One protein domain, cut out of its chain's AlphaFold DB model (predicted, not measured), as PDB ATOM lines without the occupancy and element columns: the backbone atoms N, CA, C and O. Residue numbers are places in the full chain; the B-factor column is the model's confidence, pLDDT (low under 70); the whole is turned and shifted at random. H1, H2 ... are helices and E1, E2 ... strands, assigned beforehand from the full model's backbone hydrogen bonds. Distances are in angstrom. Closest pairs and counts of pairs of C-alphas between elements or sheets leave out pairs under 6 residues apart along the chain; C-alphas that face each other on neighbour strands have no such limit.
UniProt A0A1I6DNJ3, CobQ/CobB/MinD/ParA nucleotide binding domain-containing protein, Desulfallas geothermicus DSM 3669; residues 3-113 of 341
ATOM      1  N   LEU A   3      31.173 -21.477 -21.598       97.06
ATOM      2  CA  LEU A   3      32.204 -22.505 -21.470       97.06
ATOM      3  C   LEU A   3      32.491 -23.153 -22.827       97.06
ATOM      4  O   LEU A   3      31.594 -23.731 -23.443       97.06
ATOM      5  N   PHE A   4      33.754 -23.116 -23.240       97.31
ATOM      6  CA  PHE A   4      34.292 -23.957 -24.305       97.31
ATOM      7  C   PHE A   4      35.136 -25.074 -23.681       97.31
ATOM      8  O   PHE A   4      35.923 -24.830 -22.767       97.31
ATOM      9  N   SER A   5      34.990 -26.314 -24.142       96.88
ATOM     10  CA  SER A   5      35.668 -27.458 -23.524       96.88
ATOM     11  C   SER A   5      36.010 -28.543 -24.535       96.88
ATOM     12  O   SER A   5      35.158 -28.977 -25.304       96.88
ATOM     13  N   MET A   6      37.250 -29.035 -24.470       96.75
ATOM     14  CA  MET A   6      37.720 -30.209 -25.220       96.75
ATOM     15  C   MET A   6      37.547 -31.533 -24.457       96.75
ATOM     16  O   MET A   6      38.006 -32.581 -24.917       96.75
ATOM     17  N   LEU A   7      36.931 -31.510 -23.270       95.50
ATOM     18  CA  LEU A   7      36.606 -32.731 -22.531       95.50
ATOM     19  C   LEU A   7      35.501 -33.525 -23.247       95.50
ATOM     20  O   LEU A   7      34.683 -32.945 -23.962       95.50
ATOM     21  N   PRO A   8      35.406 -34.848 -23.007       95.38
ATOM     22  CA  PRO A   8      34.263 -35.624 -23.476       95.38
ATOM     23  C   PRO A   8      32.935 -35.011 -23.010       95.38
ATOM     24  O   PRO A   8      32.825 -34.602 -21.851       95.38
ATOM     25  N   GLN A   9      31.916 -35.028 -23.878       94.62
ATOM     26  CA  GLN A   9      30.644 -34.311 -23.681       94.62
ATOM     27  C   GLN A   9      30.025 -34.517 -22.293       94.62
ATOM     28  O   GLN A   9      29.678 -33.555 -21.621       94.62
ATOM     29  N   LYS A  10      29.999 -35.763 -21.800       94.88
ATOM     30  CA  LYS A  10      29.459 -36.102 -20.473       94.88
ATOM     31  C   LYS A  10      30.093 -35.300 -19.324       94.88
ATOM     32  O   LYS A  10      29.420 -34.999 -18.343       94.88
ATOM     33  N   PHE A  11      31.391 -35.006 -19.403       95.62
ATOM     34  CA  PHE A  11      32.077 -34.191 -18.398       95.62
ATOM     35  C   PHE A  11      31.759 -32.713 -18.582       95.62
ATOM     36  O   PHE A  11      31.469 -32.035 -17.603       95.62
ATOM     37  N   THR A  12      31.773 -32.248 -19.829       96.19
ATOM     38  CA  THR A  12      31.435 -30.874 -20.204       96.19
ATOM     39  C   THR A  12      30.023 -30.492 -19.739       96.19
ATOM     40  O   THR A  12      29.871 -29.465 -19.086       96.19
ATOM     41  N   ASP A  13      29.022 -31.351 -19.955       94.56
ATOM     42  CA  ASP A  13      27.639 -31.134 -19.499       94.56
ATOM     43  C   ASP A  13      27.551 -31.023 -17.976       94.56
ATOM     44  O   ASP A  13      26.883 -30.144 -17.435       94.56
ATOM     45  N   ARG A  14      28.248 -31.915 -17.263       96.44
ATOM     46  CA  ARG A  14      28.274 -31.903 -15.799       96.44
ATOM     47  C   ARG A  14      28.894 -30.612 -15.267       96.44
ATOM     48  O   ARG A  14      28.332 -29.999 -14.369       96.44
ATOM     49  N   ILE A  15      30.026 -30.201 -15.837       97.44
ATOM     50  CA  ILE A  15      30.706 -28.959 -15.464       97.44
ATOM     51  C   ILE A  15      29.793 -27.757 -15.720       97.44
ATOM     52  O   ILE A  15      29.627 -26.931 -14.828       97.44
ATOM     53  N   ALA A  16      29.168 -27.670 -16.896       95.56
ATOM     54  CA  ALA A  16      28.240 -26.591 -17.233       95.56
ATOM     55  C   ALA A  16      27.061 -26.507 -16.256       95.56
ATOM     56  O   ALA A  16      26.760 -25.428 -15.756       95.56
ATOM     57  N   ASN A  17      26.451 -27.647 -15.922       93.31
ATOM     58  CA  ASN A  17      25.336 -27.701 -14.978       93.31
ATOM     59  C   ASN A  17      25.737 -27.252 -13.566       93.31
ATOM     60  O   ASN A  17      25.002 -26.497 -12.939       93.31
ATOM     61  N   GLU A  18      26.892 -27.699 -13.062       91.00
ATOM     62  CA  GLU A  18      27.341 -27.366 -11.702       91.00
ATOM     63  C   GLU A  18      27.900 -25.932 -11.590       91.00
ATOM     64  O   GLU A  18      27.845 -25.340 -10.516       91.00
ATOM     65  N   THR A  19      28.399 -25.351 -12.685       94.69
ATOM     66  CA  THR A  19      28.944 -23.973 -12.715       94.69
ATOM     67  C   THR A  19      27.944 -22.928 -13.219       94.69
ATOM     68  O   THR A  19      28.196 -21.727 -13.121       94.69
ATOM     69  N   GLY A  20      26.812 -23.357 -13.786       93.25
ATOM     70  CA  GLY A  20      25.825 -22.478 -14.418       93.25
ATOM     71  C   GLY A  20      26.291 -21.846 -15.739       93.25
ATOM     72  O   GLY A  20      25.676 -20.886 -16.204       93.25
ATOM     73  N   LEU A  21      27.374 -22.339 -16.349       95.38
ATOM     74  CA  LEU A  21      27.892 -21.822 -17.618       95.38
ATOM     75  C   LEU A  21      27.127 -22.385 -18.819       95.38
ATOM     76  O   LEU A  21      26.820 -23.572 -18.882       95.38
ATOM     77  N   THR A  22      26.885 -21.550 -19.831       96.62
ATOM     78  CA  THR A  22      26.316 -22.009 -21.107       96.62
ATOM     79  C   THR A  22      27.416 -22.557 -22.014       96.62
ATOM     80  O   THR A  22      28.429 -21.891 -22.230       96.62
ATOM     81  N   LEU A  23      27.225 -23.750 -22.574       96.81
ATOM     82  CA  LEU A  23      28.180 -24.334 -23.518       96.81
ATOM     83  C   LEU A  23      28.227 -23.545 -24.833       96.81
ATOM     84  O   LEU A  23      27.197 -23.099 -25.335       96.81
ATOM     85  N   THR A  24      29.425 -23.394 -25.399       96.62
ATOM     86  CA  THR A  24      29.643 -22.794 -26.722       96.62
ATOM     87  C   THR A  24      30.674 -23.587 -27.517       96.62
ATOM     88  O   THR A  24      31.647 -24.096 -26.961       96.62
ATOM     89  N   GLU A  25      30.478 -23.670 -28.832       95.94
ATOM     90  CA  GLU A  25      31.472 -24.214 -29.770       95.94
ATOM     91  C   GLU A  25      32.461 -23.136 -30.243       95.94
ATOM     92  O   GLU A  25      33.539 -23.445 -30.753       95.94
ATOM     93  N   ASN A  26      32.118 -21.858 -30.060       94.75
ATOM     94  CA  ASN A  26      32.937 -20.739 -30.495       94.75
ATOM     95  C   ASN A  26      33.898 -20.298 -29.385       94.75
ATOM     96  O   ASN A  26      33.567 -19.472 -28.535       94.75
ATOM     97  N   TYR A  27      35.119 -20.826 -29.429       93.19
ATOM     98  CA  TYR A  27      36.181 -20.498 -28.473       93.19
ATOM     99  C   TYR A  27      36.794 -19.094 -28.657       93.19
ATOM    100  O   TYR A  27      37.708 -18.718 -27.929       93.19
ATOM    101  N   LYS A  28      36.340 -18.314 -29.649       94.31
ATOM    102  CA  LYS A  28      36.840 -16.953 -29.904       94.31
ATOM    103  C   LYS A  28      35.984 -15.849 -29.305       94.31
ATOM    104  O   LYS A  28      36.294 -14.676 -29.488       94.31
ATOM    105  N   GLU A  29      34.905 -16.206 -28.622       89.56
ATOM    106  CA  GLU A  29      34.063 -15.211 -27.973       89.56
ATOM    107  C   GLU A  29      34.790 -14.581 -26.771       89.56
ATOM    108  O   GLU A  29      35.496 -15.278 -26.038       89.56
ATOM    109  N   PRO A  30      34.646 -13.265 -26.551       88.12
ATOM    110  CA  PRO A  30      35.212 -12.609 -25.381       88.12
ATOM    111  C   PRO A  30      34.549 -13.108 -24.089       88.12
ATOM    112  O   PRO A  30      33.368 -13.461 -24.069       88.12
ATOM    113  N   GLY A  31      35.323 -13.139 -23.000       87.44
ATOM    114  CA  GLY A  31      34.826 -13.498 -21.667       87.44
ATOM    115  C   GLY A  31      34.474 -14.976 -21.484       87.44
ATOM    116  O   GLY A  31      33.803 -15.327 -20.517       87.44
ATOM    117  N   ILE A  32      34.886 -15.866 -22.390       95.81
ATOM    118  CA  ILE A  32      34.670 -17.304 -22.204       95.81
ATOM    119  C   ILE A  32      35.709 -17.915 -21.267       95.81
ATOM    120  O   ILE A  32      36.862 -17.484 -21.214       95.81
ATOM    121  N   ILE A  33      35.308 -18.994 -20.603       97.25
ATOM    122  CA  ILE A  33      36.235 -19.909 -19.942       97.25
ATOM    123  C   ILE A  33      36.500 -21.074 -20.891       97.25
ATOM    124  O   ILE A  33      35.563 -21.658 -21.440       97.25
ATOM    125  N   SER A  34      37.774 -21.403 -21.096       97.62
ATOM    126  CA  SER A  34      38.191 -22.471 -22.011       97.62
ATOM    127  C   SER A  34      38.880 -23.604 -21.261       97.62
ATOM    128  O   SER A  34      39.777 -23.359 -20.460       97.62
ATOM    129  N   ILE A  35      38.498 -24.852 -21.540       97.94
ATOM    130  CA  ILE A  35      39.215 -26.046 -21.076       97.94
ATOM    131  C   ILE A  35      39.910 -26.701 -22.265       97.94
ATOM    132  O   ILE A  35      39.263 -27.255 -23.159       97.94
ATOM    133  N   VAL A  36      41.240 -26.689 -22.236       97.81
ATOM    134  CA  VAL A  36      42.097 -27.230 -23.292       97.81
ATOM    135  C   VAL A  36      42.843 -28.459 -22.781       97.81
ATOM    136  O   VAL A  36      43.350 -28.479 -21.660       97.81
ATOM    137  N   ILE A  37      42.930 -29.502 -23.609       97.81
ATOM    138  CA  ILE A  37      43.555 -30.779 -23.240       97.81
ATOM    139  C   ILE A  37      44.673 -31.112 -24.217       97.81
ATOM    140  O   ILE A  37      44.470 -31.086 -25.434       97.81
ATOM    141  N   ARG A  38      45.835 -31.504 -23.686       97.94
ATOM    142  CA  ARG A  38      46.927 -32.061 -24.488       97.94
ATOM    143  C   ARG A  38      46.460 -33.308 -25.237       97.94
ATOM    144  O   ARG A  38      45.881 -34.218 -24.639       97.94
ATOM    145  N   LYS A  39      46.805 -33.390 -26.521       97.44
ATOM    146  CA  LYS A  39      46.485 -34.517 -27.393       97.44
ATOM    147  C   LYS A  39      46.833 -35.857 -26.758       97.44
ATOM    148  O   LYS A  39      47.931 -36.085 -26.246       97.44
ATOM    149  N   ASN A  40      45.872 -36.761 -26.817       94.19
ATOM    150  CA  ASN A  40      45.971 -38.138 -26.377       94.19
ATOM    151  C   ASN A  40      45.161 -39.036 -27.334       94.19
ATOM    152  O   ASN A  40      44.703 -38.601 -28.388       94.19
ATOM    153  N   LYS A  41      44.974 -40.311 -26.975       92.94
ATOM    154  CA  LYS A  41      44.240 -41.279 -27.813       92.94
ATOM    155  C   LYS A  41      42.754 -40.947 -28.011       92.94
ATOM    156  O   LYS A  41      42.140 -41.480 -28.925       92.94
ATOM    157  N   THR A  42      42.179 -40.126 -27.138       88.06
ATOM    158  CA  THR A  42      40.752 -39.766 -27.118       88.06
ATOM    159  C   THR A  42      40.457 -38.381 -27.698       88.06
ATOM    160  O   THR A  42      39.291 -38.026 -27.811       88.06
ATOM    161  N   GLY A  43      41.483 -37.608 -28.071       93.25
ATOM    162  CA  GLY A  43      41.338 -36.249 -28.599       93.25
ATOM    163  C   GLY A  43      42.331 -35.271 -27.973       93.25
ATOM    164  O   GLY A  43      43.350 -35.687 -27.422       93.25
ATOM    165  N   GLY A  44      42.030 -33.975 -28.053       95.44
ATOM    166  CA  GLY A  44      42.898 -32.885 -27.596       95.44
ATOM    167  C   GLY A  44      43.794 -32.328 -28.705       95.44
ATOM    168  O   GLY A  44      43.656 -32.699 -29.871       95.44
ATOM    169  N   ILE A  45      44.716 -31.441 -28.330       97.19
ATOM    170  CA  ILE A  45      45.528 -30.654 -29.271       97.19
ATOM    171  C   ILE A  45      47.025 -30.717 -28.977       97.19
ATOM    172  O   ILE A  45      47.444 -31.016 -27.857       97.19
ATOM    173  N   ASP A  46      47.838 -30.474 -30.003       97.62
ATOM    174  CA  ASP A  46      49.299 -30.557 -29.916       97.62
ATOM    175  C   ASP A  46      49.927 -29.283 -29.315       97.62
ATOM    176  O   ASP A  46      50.908 -29.358 -28.561       97.62
ATOM    177  N   ASP A  47      49.333 -28.115 -29.576       97.12
ATOM    178  CA  ASP A  47      49.782 -26.819 -29.066       97.12
ATOM    179  C   ASP A  47      48.645 -26.101 -28.318       97.12
ATOM    180  O   ASP A  47      47.603 -25.847 -28.919       97.12
ATOM    181  N   PRO A  48      48.805 -25.760 -27.021       96.44
ATOM    182  CA  PRO A  48      47.753 -25.066 -26.283       96.44
ATOM    183  C   PRO A  48      47.425 -23.691 -26.877       96.44
ATOM    184  O   PRO A  48      46.284 -23.255 -26.771       96.44
ATOM    185  N   THR A  49      48.391 -23.022 -27.519       95.62
ATOM    186  CA  THR A  49      48.274 -21.624 -27.973       95.62
ATOM    187  C   THR A  49      47.194 -21.393 -29.026       95.62
ATOM    188  O   THR A  49      46.665 -20.288 -29.113       95.62
ATOM    189  N   GLU A  50      46.796 -22.428 -29.768       94.69
ATOM    190  CA  GLU A  50      45.765 -22.349 -30.811       94.69
ATOM    191  C   GLU A  50      44.372 -21.955 -30.272       94.69
ATOM    192  O   GLU A  50      43.530 -21.461 -31.030       94.69
ATOM    193  N   TYR A  51      44.135 -22.151 -28.969       93.06
ATOM    194  CA  TYR A  51      42.837 -21.954 -28.311       93.06
ATOM    195  C   TYR A  51      42.888 -20.964 -27.132       93.06
ATOM    196  O   TYR A  51      41.909 -20.827 -26.400       93.06
ATOM    197  N   LEU A  52      44.003 -20.249 -26.943       91.06
ATOM    198  CA  LEU A  52      44.173 -19.271 -25.861       91.06
ATOM    199  C   LEU A  52      43.782 -17.862 -26.314       91.06
ATOM    200  O   LEU A  52      44.633 -17.073 -26.713       91.06
ATOM    201  N   VAL A  53      42.492 -17.535 -26.236       90.88
ATOM    202  CA  VAL A  53      42.005 -16.172 -26.537       90.88
ATOM    203  C   VAL A  53      42.157 -15.247 -25.335       90.88
ATOM    204  O   VAL A  53      42.642 -14.128 -25.467       90.88
ATOM    205  N   THR A  54      41.823 -15.742 -24.143       94.19
ATOM    206  CA  THR A  54      42.064 -15.049 -22.873       94.19
ATOM    207  C   THR A  54      42.808 -16.008 -21.943       94.19
ATOM    208  O   THR A  54      42.164 -16.799 -21.252       94.19
ATOM    209  N   PRO A  55      44.156 -16.001 -21.942       96.50
ATOM    210  CA  PRO A  55      44.967 -16.985 -21.216       96.50
ATOM    211  C   PRO A  55      44.619 -17.115 -19.725       96.50
ATOM    212  O   PRO A  55      44.590 -18.225 -19.195       96.50
ATOM    213  N   GLN A  56      44.252 -16.001 -19.083       96.06
ATOM    214  CA  GLN A  56      43.832 -15.941 -17.676       96.06
ATOM    215  C   GLN A  56      42.556 -16.751 -17.383       96.06
ATOM    216  O   GLN A  56      42.376 -17.262 -16.278       96.06
ATOM    217  N   ASN A  57      41.704 -16.933 -18.397       96.81
ATOM    218  CA  ASN A  57      40.430 -17.646 -18.302       96.81
ATOM    219  C   ASN A  57      40.525 -19.079 -18.847       96.81
ATOM    220  O   ASN A  57      39.506 -19.737 -19.073       96.81
ATOM    221  N   CYS A  58      41.738 -19.570 -19.111       97.81
ATOM    222  CA  CYS A  58      41.946 -20.906 -19.646       97.81
ATOM    223  C   CYS A  58      42.414 -21.871 -18.561       97.81
ATOM    224  O   CYS A  58      43.339 -21.571 -17.812       97.81
ATOM    225  N   ILE A  59      41.822 -23.062 -18.545       98.19
ATOM    226  CA  ILE A  59      42.281 -24.226 -17.789       98.19
ATOM    227  C   ILE A  59      42.960 -25.184 -18.763       98.19
ATOM    228  O   ILE A  59      42.392 -25.541 -19.798       98.19
ATOM    229  N   VAL A  60      44.170 -25.623 -18.427       98.38
ATOM    230  CA  VAL A  60      44.975 -26.483 -19.298       98.38
ATOM    231  C   VAL A  60      45.231 -27.821 -18.627       98.38
ATOM    232  O   VAL A  60      45.802 -27.889 -17.548       98.38
ATOM    233  N   ILE A  61      44.863 -28.915 -19.287       98.12
ATOM    234  CA  ILE A  61      45.145 -30.275 -18.820       98.12
ATOM    235  C   ILE A  61      46.312 -30.824 -19.640       98.12
ATOM    236  O   ILE A  61      46.142 -31.336 -20.751       98.12
ATOM    237  N   ALA A  62      47.517 -30.706 -19.084       98.06
ATOM    238  CA  ALA A  62      48.765 -31.090 -19.742       98.06
ATOM    239  C   ALA A  62      49.052 -32.604 -19.666       98.06
ATOM    240  O   ALA A  62      49.921 -33.109 -20.378       98.06
ATOM    241  N   GLY A  63      48.294 -33.352 -18.857       96.19
ATOM    242  CA  GLY A  63      48.454 -34.798 -18.691       96.19
ATOM    243  C   GLY A  63      49.587 -35.148 -17.727       96.19
ATOM    244  O   GLY A  63      49.788 -34.454 -16.739       96.19
ATOM    245  N   THR A  64      50.308 -36.240 -17.977       96.94
ATOM    246  CA  THR A  64      51.406 -36.710 -17.118       96.94
ATOM    247  C   THR A  64      52.576 -35.727 -17.052       96.94
ATOM    248  O   THR A  64      52.892 -35.121 -18.074       96.94
ATOM    249  N   PRO A  65      53.276 -35.591 -15.904       97.12
ATOM    250  CA  PRO A  65      54.472 -34.750 -15.768       97.12
ATOM    251  C   PRO A  65      55.711 -35.392 -16.425       97.12
ATOM    252  O   PRO A  65      56.797 -35.444 -15.857       97.12
ATOM    253  N   ASP A  66      55.534 -35.924 -17.631       96.88
ATOM    254  CA  ASP A  66      56.605 -36.391 -18.499       96.88
ATOM    255  C   ASP A  66      57.149 -35.238 -19.359       96.88
ATOM    256  O   ASP A  66      56.656 -34.108 -19.329       96.88
ATOM    257  N   LYS A  67      58.178 -35.521 -20.164       97.69
ATOM    258  CA  LYS A  67      58.817 -34.522 -21.034       97.69
ATOM    259  C   LYS A  67      57.808 -33.791 -21.928       97.69
ATOM    260  O   LYS A  67      57.946 -32.590 -22.144       97.69
ATOM    261  N   THR A  68      56.815 -34.496 -22.468       97.50
ATOM    262  CA  THR A  68      55.825 -33.901 -23.370       97.50
ATOM    263  C   THR A  68      54.785 -33.083 -22.608       97.50
ATOM    264  O   THR A  68      54.338 -32.062 -23.124       97.50
ATOM    265  N   GLY A  69      54.404 -33.484 -21.393       97.62
ATOM    266  CA  GLY A  69      53.432 -32.776 -20.556       97.62
ATOM    267  C   GLY A  69      54.023 -31.496 -19.993       97.62
ATOM    268  O   GLY A  69      53.420 -30.436 -20.125       97.62
ATOM    269  N   ILE A  70      55.263 -31.564 -19.505       98.31
ATOM    270  CA  ILE A  70      56.031 -30.390 -19.076       98.31
ATOM    271  C   ILE A  70      56.226 -29.423 -20.249       98.31
ATOM    272  O   ILE A  70      56.000 -28.226 -20.107       98.31
ATOM    273  N   ALA A  71      56.577 -29.919 -21.442       98.00
ATOM    274  CA  ALA A  71      56.721 -29.055 -22.614       98.00
ATOM    275  C   ALA A  71      55.402 -28.365 -23.011       98.00
ATOM    276  O   ALA A  71      55.428 -27.209 -23.428       98.00
ATOM    277  N   PHE A  72      54.265 -29.060 -22.900       98.31
ATOM    278  CA  PHE A  72      52.938 -28.496 -23.166       98.31
ATOM    279  C   PHE A  72      52.560 -27.439 -22.116       98.31
ATOM    280  O   PHE A  72      52.165 -26.335 -22.482       98.31
ATOM    281  N   SER A  73      52.775 -27.743 -20.832       98.25
ATOM    282  CA  SER A  73      52.602 -26.816 -19.705       98.25
ATOM    283  C   SER A  73      53.420 -25.541 -19.903       98.25
ATOM    284  O   SER A  73      52.864 -24.451 -19.895       98.25
ATOM    285  N   ASN A  74      54.718 -25.664 -20.196       98.12
ATOM    286  CA  ASN A  74      55.606 -24.516 -20.393       98.12
ATOM    287  C   ASN A  74      55.163 -23.618 -21.556       98.12
ATOM    288  O   ASN A  74      55.334 -22.402 -21.488       98.12
ATOM    289  N   ARG A  75      54.597 -24.194 -22.629       98.19
ATOM    290  CA  ARG A  75      54.022 -23.401 -23.727       98.19
ATOM    291  C   ARG A  75      52.789 -22.625 -23.273       98.19
ATOM    292  O   ARG A  75      52.695 -21.446 -23.593       98.19
ATOM    293  N   ALA A  76      51.893 -23.248 -22.505       97.94
ATOM    294  CA  ALA A  76      50.722 -22.574 -21.944       97.94
ATOM    295  C   ALA A  76      51.117 -21.441 -20.980       97.94
ATOM    296  O   ALA A  76      50.639 -20.321 -21.135       97.94
ATOM    297  N   THR A  77      52.054 -21.689 -20.061       97.88
ATOM    298  CA  THR A  77      52.576 -20.663 -19.143       97.88
ATOM    299  C   THR A  77      53.217 -19.505 -19.907       97.88
ATOM    300  O   THR A  77      52.922 -18.344 -19.640       97.88
ATOM    301  N   LYS A  78      54.039 -19.796 -20.927       97.69
ATOM    302  CA  LYS A  78      54.651 -18.763 -21.784       97.69
ATOM    303  C   LYS A  78      53.610 -17.936 -22.548       97.69
ATOM    304  O   LYS A  78      53.870 -16.780 -22.862       97.69
ATOM    305  N   ALA A  79      52.454 -18.520 -22.842       97.19
ATOM    306  CA  ALA A  79      51.326 -17.841 -23.468       97.19
ATOM    307  C   ALA A  79      50.450 -17.058 -22.472       97.19
ATOM    308  O   ALA A  79      49.450 -16.477 -22.881       97.19
ATOM    309  N   GLY A  80      50.816 -17.026 -21.186       97.12
ATOM    310  CA  GLY A  80      50.143 -16.237 -20.155       97.12
ATOM    311  C   GLY A  80      49.077 -16.988 -19.359       97.12
ATOM    312  O   GLY A  80      48.313 -16.344 -18.647       97.12
ATOM    313  N   VAL A  81      48.987 -18.320 -19.472       97.94
ATOM    314  CA  VAL A  81      48.097 -19.114 -18.609       97.94
ATOM    315  C   VAL A  81      48.702 -19.193 -17.199       97.94
ATOM    316  O   VAL A  81      49.854 -19.625 -17.084       97.94
ATOM    317  N   PRO A  82      47.961 -18.828 -16.136       97.69
ATOM    318  CA  PRO A  82      48.415 -18.990 -14.756       97.69
ATOM    319  C   PRO A  82      48.826 -20.430 -14.448       97.69
ATOM    320  O   PRO A  82      48.148 -21.372 -14.858       97.69
ATOM    321  N   GLU A  83      49.920 -20.623 -13.712       97.56
ATOM    322  CA  GLU A  83      50.424 -21.969 -13.396       97.56
ATOM    323  C   GLU A  83      49.402 -22.805 -12.615       97.56
ATOM    324  O   GLU A  83      49.268 -24.006 -12.845       97.56
ATOM    325  N   ASP A  84      48.618 -22.164 -11.752       97.25
ATOM    326  CA  ASP A  84      47.557 -22.790 -10.968       97.25
ATOM    327  C   ASP A  84      46.293 -23.114 -11.792       97.25
ATOM    328  O   ASP A  84      45.383 -23.780 -11.293       97.25
ATOM    329  N   ASN A  85      46.234 -22.696 -13.062       98.00
ATOM    330  CA  ASN A  85      45.246 -23.153 -14.041       98.00
ATOM    331  C   ASN A  85      45.723 -24.386 -14.837       98.00
ATOM    332  O   ASN A  85      44.974 -24.890 -15.685       98.00
ATOM    333  N   ILE A  86      46.946 -24.880 -14.607       98.38
ATOM    334  CA  ILE A  86      47.529 -25.992 -15.364       98.38
ATOM    335  C   ILE A  86      47.545 -27.277 -14.529       98.38
ATOM    336  O   ILE A  86      48.203 -27.390 -13.500       98.38
ATOM    337  N   PHE A  87      46.860 -28.303 -15.026       97.81
ATOM    338  CA  PHE A  87      46.775 -29.616 -14.401       97.81
ATOM    339  C   PHE A  87      47.792 -30.584 -15.012       97.81
ATOM    340  O   PHE A  87      47.631 -31.062 -16.143       97.81
ATOM    341  N   LEU A  88      48.802 -30.928 -14.214       97.81
ATOM    342  CA  LEU A  88      49.674 -32.079 -14.428       97.81
ATOM    343  C   LEU A  88      49.211 -33.232 -13.530       97.81
ATOM    344  O   LEU A  88      49.143 -33.105 -12.312       97.81
ATOM    345  N   LEU A  89      48.876 -34.365 -14.140       96.25
ATOM    346  CA  LEU A  89      48.289 -35.530 -13.485       96.25
ATOM    347  C   LEU A  89      49.313 -36.671 -13.438       96.25
ATOM    348  O   LEU A  89      49.603 -37.251 -14.485       96.25
ATOM    349  N   PRO A  90      49.860 -37.031 -12.267       94.75
ATOM    350  CA  PRO A  90      50.672 -38.230 -12.083       94.75
ATOM    351  C   PRO A  90      50.101 -39.478 -12.772       94.75
ATOM    352  O   PRO A  90      48.887 -39.646 -12.909       94.75
ATOM    353  N   ALA A  91      50.983 -40.387 -13.194       93.38
ATOM    354  CA  ALA A  91      50.566 -41.619 -13.855       93.38
ATOM    355  C   ALA A  91      49.585 -42.415 -12.972       93.38
ATOM    356  O   ALA A  91      49.860 -42.682 -11.806       93.38
ATOM    357  N   GLY A  92      48.431 -42.786 -13.535       91.69
ATOM    358  CA  GLY A  92      47.362 -43.494 -12.820       91.69
ATOM    359  C   GLY A  92      46.360 -42.589 -12.095       91.69
ATOM    360  O   GLY A  92      45.274 -43.057 -11.750       91.69
ATOM    361  N   GLN A  93      46.653 -41.297 -11.928       95.00
ATOM    362  CA  GLN A  93      45.701 -40.344 -11.369       95.00
ATOM    363  C   GLN A  93      44.661 -39.945 -12.419       95.00
ATOM    364  O   GLN A  93      44.974 -39.660 -13.576       95.00
ATOM    365  N   ARG A  94      43.390 -39.925 -12.007       93.38
ATOM    366  CA  ARG A  94      42.289 -39.437 -12.841       93.38
ATOM    367  C   ARG A  94      42.065 -37.955 -12.579       93.38
ATOM    368  O   ARG A  94      42.188 -37.494 -11.448       93.38
ATOM    369  N   LEU A  95      41.694 -37.234 -13.630       94.50
ATOM    370  CA  LEU A  95      41.251 -35.852 -13.521       94.50
ATOM    371  C   LEU A  95      39.988 -35.788 -12.650       94.50
ATOM    372  O   LEU A  95      38.993 -36.454 -12.945       94.50
ATOM    373  N   SER A  96      40.037 -34.997 -11.581       96.06
ATOM    374  CA  SER A  96      38.870 -34.737 -10.738       96.06
ATOM    375  C   SER A  96      38.000 -33.675 -11.398       96.06
ATOM    376  O   SER A  96      38.435 -32.542 -11.575       96.06
ATOM    377  N   VAL A  97      36.759 -34.031 -11.740       95.19
ATOM    378  CA  VAL A  97      35.780 -33.076 -12.286       95.19
ATOM    379  C   VAL A  97      35.529 -31.940 -11.295       95.19
ATOM    380  O   VAL A  97      35.471 -30.786 -11.698       95.19
ATOM    381  N   ASN A  98      35.464 -32.258  -9.999       92.12
ATOM    382  CA  ASN A  98      35.233 -31.267  -8.951       92.12
ATOM    383  C   ASN A  98      36.383 -30.250  -8.876       92.12
ATOM    384  O   ASN A  98      36.121 -29.063  -8.737       92.12
ATOM    385  N   ALA A  99      37.635 -30.681  -9.078       95.31
ATOM    386  CA  ALA A  99      38.777 -29.762  -9.107       95.31
ATOM    387  C   ALA A  99      38.704 -28.780 -10.292       95.31
ATOM    388  O   ALA A  99      39.084 -27.620 -10.163       95.31
ATOM    389  N   ILE A 100      38.179 -29.220 -11.444       97.56
ATOM    390  CA  ILE A 100      37.930 -28.322 -12.582       97.56
ATOM    391  C   ILE A 100      36.818 -27.330 -12.237       97.56
ATOM    392  O   ILE A 100      36.957 -26.149 -12.524       97.56
ATOM    393  N   ILE A 101      35.730 -27.797 -11.622       96.12
ATOM    394  CA  ILE A 101      34.590 -26.953 -11.233       96.12
ATOM    395  C   ILE A 101      35.031 -25.873 -10.246       96.12
ATOM    396  O   ILE A 101      34.773 -24.696 -10.482       96.12
ATOM    397  N   GLU A 102      35.754 -26.244  -9.189       94.75
ATOM    398  CA  GLU A 102      36.324 -25.295  -8.227       94.75
ATOM    399  C   GLU A 102      37.199 -24.252  -8.920       94.75
ATOM    400  O   GLU A 102      37.101 -23.055  -8.635       94.75
ATOM    401  N   LYS A 103      38.015 -24.695  -9.884       97.62
ATOM    402  CA  LYS A 103      38.891 -23.796 -10.621       97.62
ATOM    403  C   LYS A 103      38.125 -22.848 -11.540       97.62
ATOM    404  O   LYS A 103      38.450 -21.666 -11.588       97.62
ATOM    405  N   ILE A 104      37.086 -23.335 -12.214       97.44
ATOM    406  CA  ILE A 104      36.181 -22.499 -13.005       97.44
ATOM    407  C   ILE A 104      35.563 -21.431 -12.117       97.44
ATOM    408  O   ILE A 104      35.686 -20.259 -12.454       97.44
ATOM    409  N   LEU A 105      34.973 -21.810 -10.978       93.94
ATOM    410  CA  LEU A 105      34.337 -20.876 -10.043       93.94
ATOM    411  C   LEU A 105      35.311 -19.779  -9.585       93.94
ATOM    412  O   LEU A 105      34.932 -18.612  -9.531       93.94
ATOM    413  N   SER A 106      36.572 -20.134  -9.318       95.62
ATOM    414  CA  SER A 106      37.629 -19.163  -9.003       95.62
ATOM    415  C   SER A 106      37.910 -18.198 -10.162       95.62
ATOM    416  O   SER A 106      38.003 -16.996  -9.929       95.62
ATOM    417  N   ILE A 107      37.984 -18.687 -11.404       96.19
ATOM    418  CA  ILE A 107      38.142 -17.829 -12.590       96.19
ATOM    419  C   ILE A 107      36.932 -16.894 -12.744       96.19
ATOM    420  O   ILE A 107      37.125 -15.707 -12.997       96.19
ATOM    421  N   GLN A 108      35.696 -17.375 -12.534       94.38
ATOM    422  CA  GLN A 108      34.502 -16.515 -12.618       94.38
ATOM    423  C   GLN A 108      34.566 -15.366 -11.615       94.38
ATOM    424  O   GLN A 108      34.235 -14.236 -11.959       94.38
ATOM    425  N   GLN A 109      34.998 -15.653 -10.387       91.31
ATOM    426  CA  GLN A 109      35.137 -14.643  -9.342       91.31
ATOM    427  C   GLN A 109      36.174 -13.580  -9.716       91.31
ATOM    428  O   GLN A 109      35.910 -12.399  -9.525       91.31
ATOM    429  N   ASN A 110      37.304 -13.981 -10.306       90.50
ATOM    430  CA  ASN A 110      38.339 -13.042 -10.740       90.50
ATOM    431  C   ASN A 110      37.876 -12.158 -11.906       90.50
ATOM    432  O   ASN A 110      38.155 -10.965 -11.904       90.50
ATOM    433  N   ILE A 111      37.145 -12.718 -12.877       90.31
ATOM    434  CA  ILE A 111      36.568 -11.934 -13.982       90.31
ATOM    435  C   ILE A 111      35.595 -10.888 -13.425       90.31
ATOM    436  O   ILE A 111      35.723  -9.710 -13.732       90.31
ATOM    437  N   LEU A 112      34.683 -11.308 -12.542       86.25
ATOM    438  CA  LEU A 112      33.712 -10.408 -11.915       86.25
ATOM    439  C   LEU A 112      34.367  -9.337 -11.035       86.25
ATOM    440  O   LEU A 112      33.800  -8.264 -10.881       86.25
ATOM    441  N   ALA A 113      35.521  -9.627 -10.429       83.94
ATOM    442  CA  ALA A 113      36.271  -8.649  -9.649       83.94
ATOM    443  C   ALA A 113      36.944  -7.604 -10.550       83.94
ATOM    444  O   ALA A 113      36.829  -6.416 -10.267       83.94
TER     445      ALA A 113
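What this domain is: This is residues 3 to 113 of the 341 residues of the protein "CobQ/CobB/MinD/ParA nucleotide binding domain-containing protein" of Desulfallas geothermicus DSM 3669 (UniProt A0A1I6DNJ3). A small sheet of four parallel strands is sandwiched between helices, three layers in all: H4 covers one face, with H1 packed near the edge strand E1, and H3 covers the other, with the short H2 next to it. The printed part has 111 residues, with four named helices and four named strands in the order E1 H1 E2 H2 E3 H3 E4 H4; the sheet's order is E1 E2 E3 E4. The class is mixed, and the whole is compact, with a radius of gyration of the C-alphas of 12.9 A and spans of 35 by 28 by 23 A.

Where its parts are: The strands are E1, residues 3 to 5, from C-alpha 3 at (32.204, -22.505, -21.470); E2, residues 33 to 37, 13.5 A; E3, residues 58 to 63, 15.4 A; and E4, residues 86 to 88. The helices are H1, residues 9 to 19, 15.2 A; H2, residues 48 to 51; H3, residues 67 to 78, 16.3 A; and H4, residues 97 to 113, 24.6 A, ending at C-alpha 113 at (36.271, -8.649, -9.649).

How they stand to each other: Within hydrogen-bond range are N 4 and O 33 of E1 and E2, 2.9 A, N 59 and O 34 of E3 and E2, 2.8 A, and N 87 and O 60 of E4 and E3, 2.8 A. H3 lies over E3 and E4 at a height over the sheet of 8.9 A; its closest C-alphas to E3 are Gly 69 and Ala 62, 5.0 A. H4, on the opposite face, lies over E2 and E3 at 9.4 A. H4 touches H1 at a steep tilt of 47 degrees, closest at the C-alphas of Ile 101 and Ile 15, 6.1 A. H2 touches H3, with residues 72 to 76 of H3 alone, closest at the C-alphas of Pro 48 and Ala 76, 5.8 A. Of the strand-helix-strand units, parallel neighbours with a helix between, E1 H1 E2 has a left-handed crossover; E2 H2 E3 and E3 H3 E4 have right-handed ones. In H1, H3 and H4 every O i to N i+4 pair is within hydrogen-bond range; H2 is too short for one.

The domain as a whole: The farthest C-alphas, of Lys 41 and Ala 113, are 38.2 A apart. The printed part has no cut; the link H1 to E2 is long, 13 residues. No printed residue is under 70 in pLDDT.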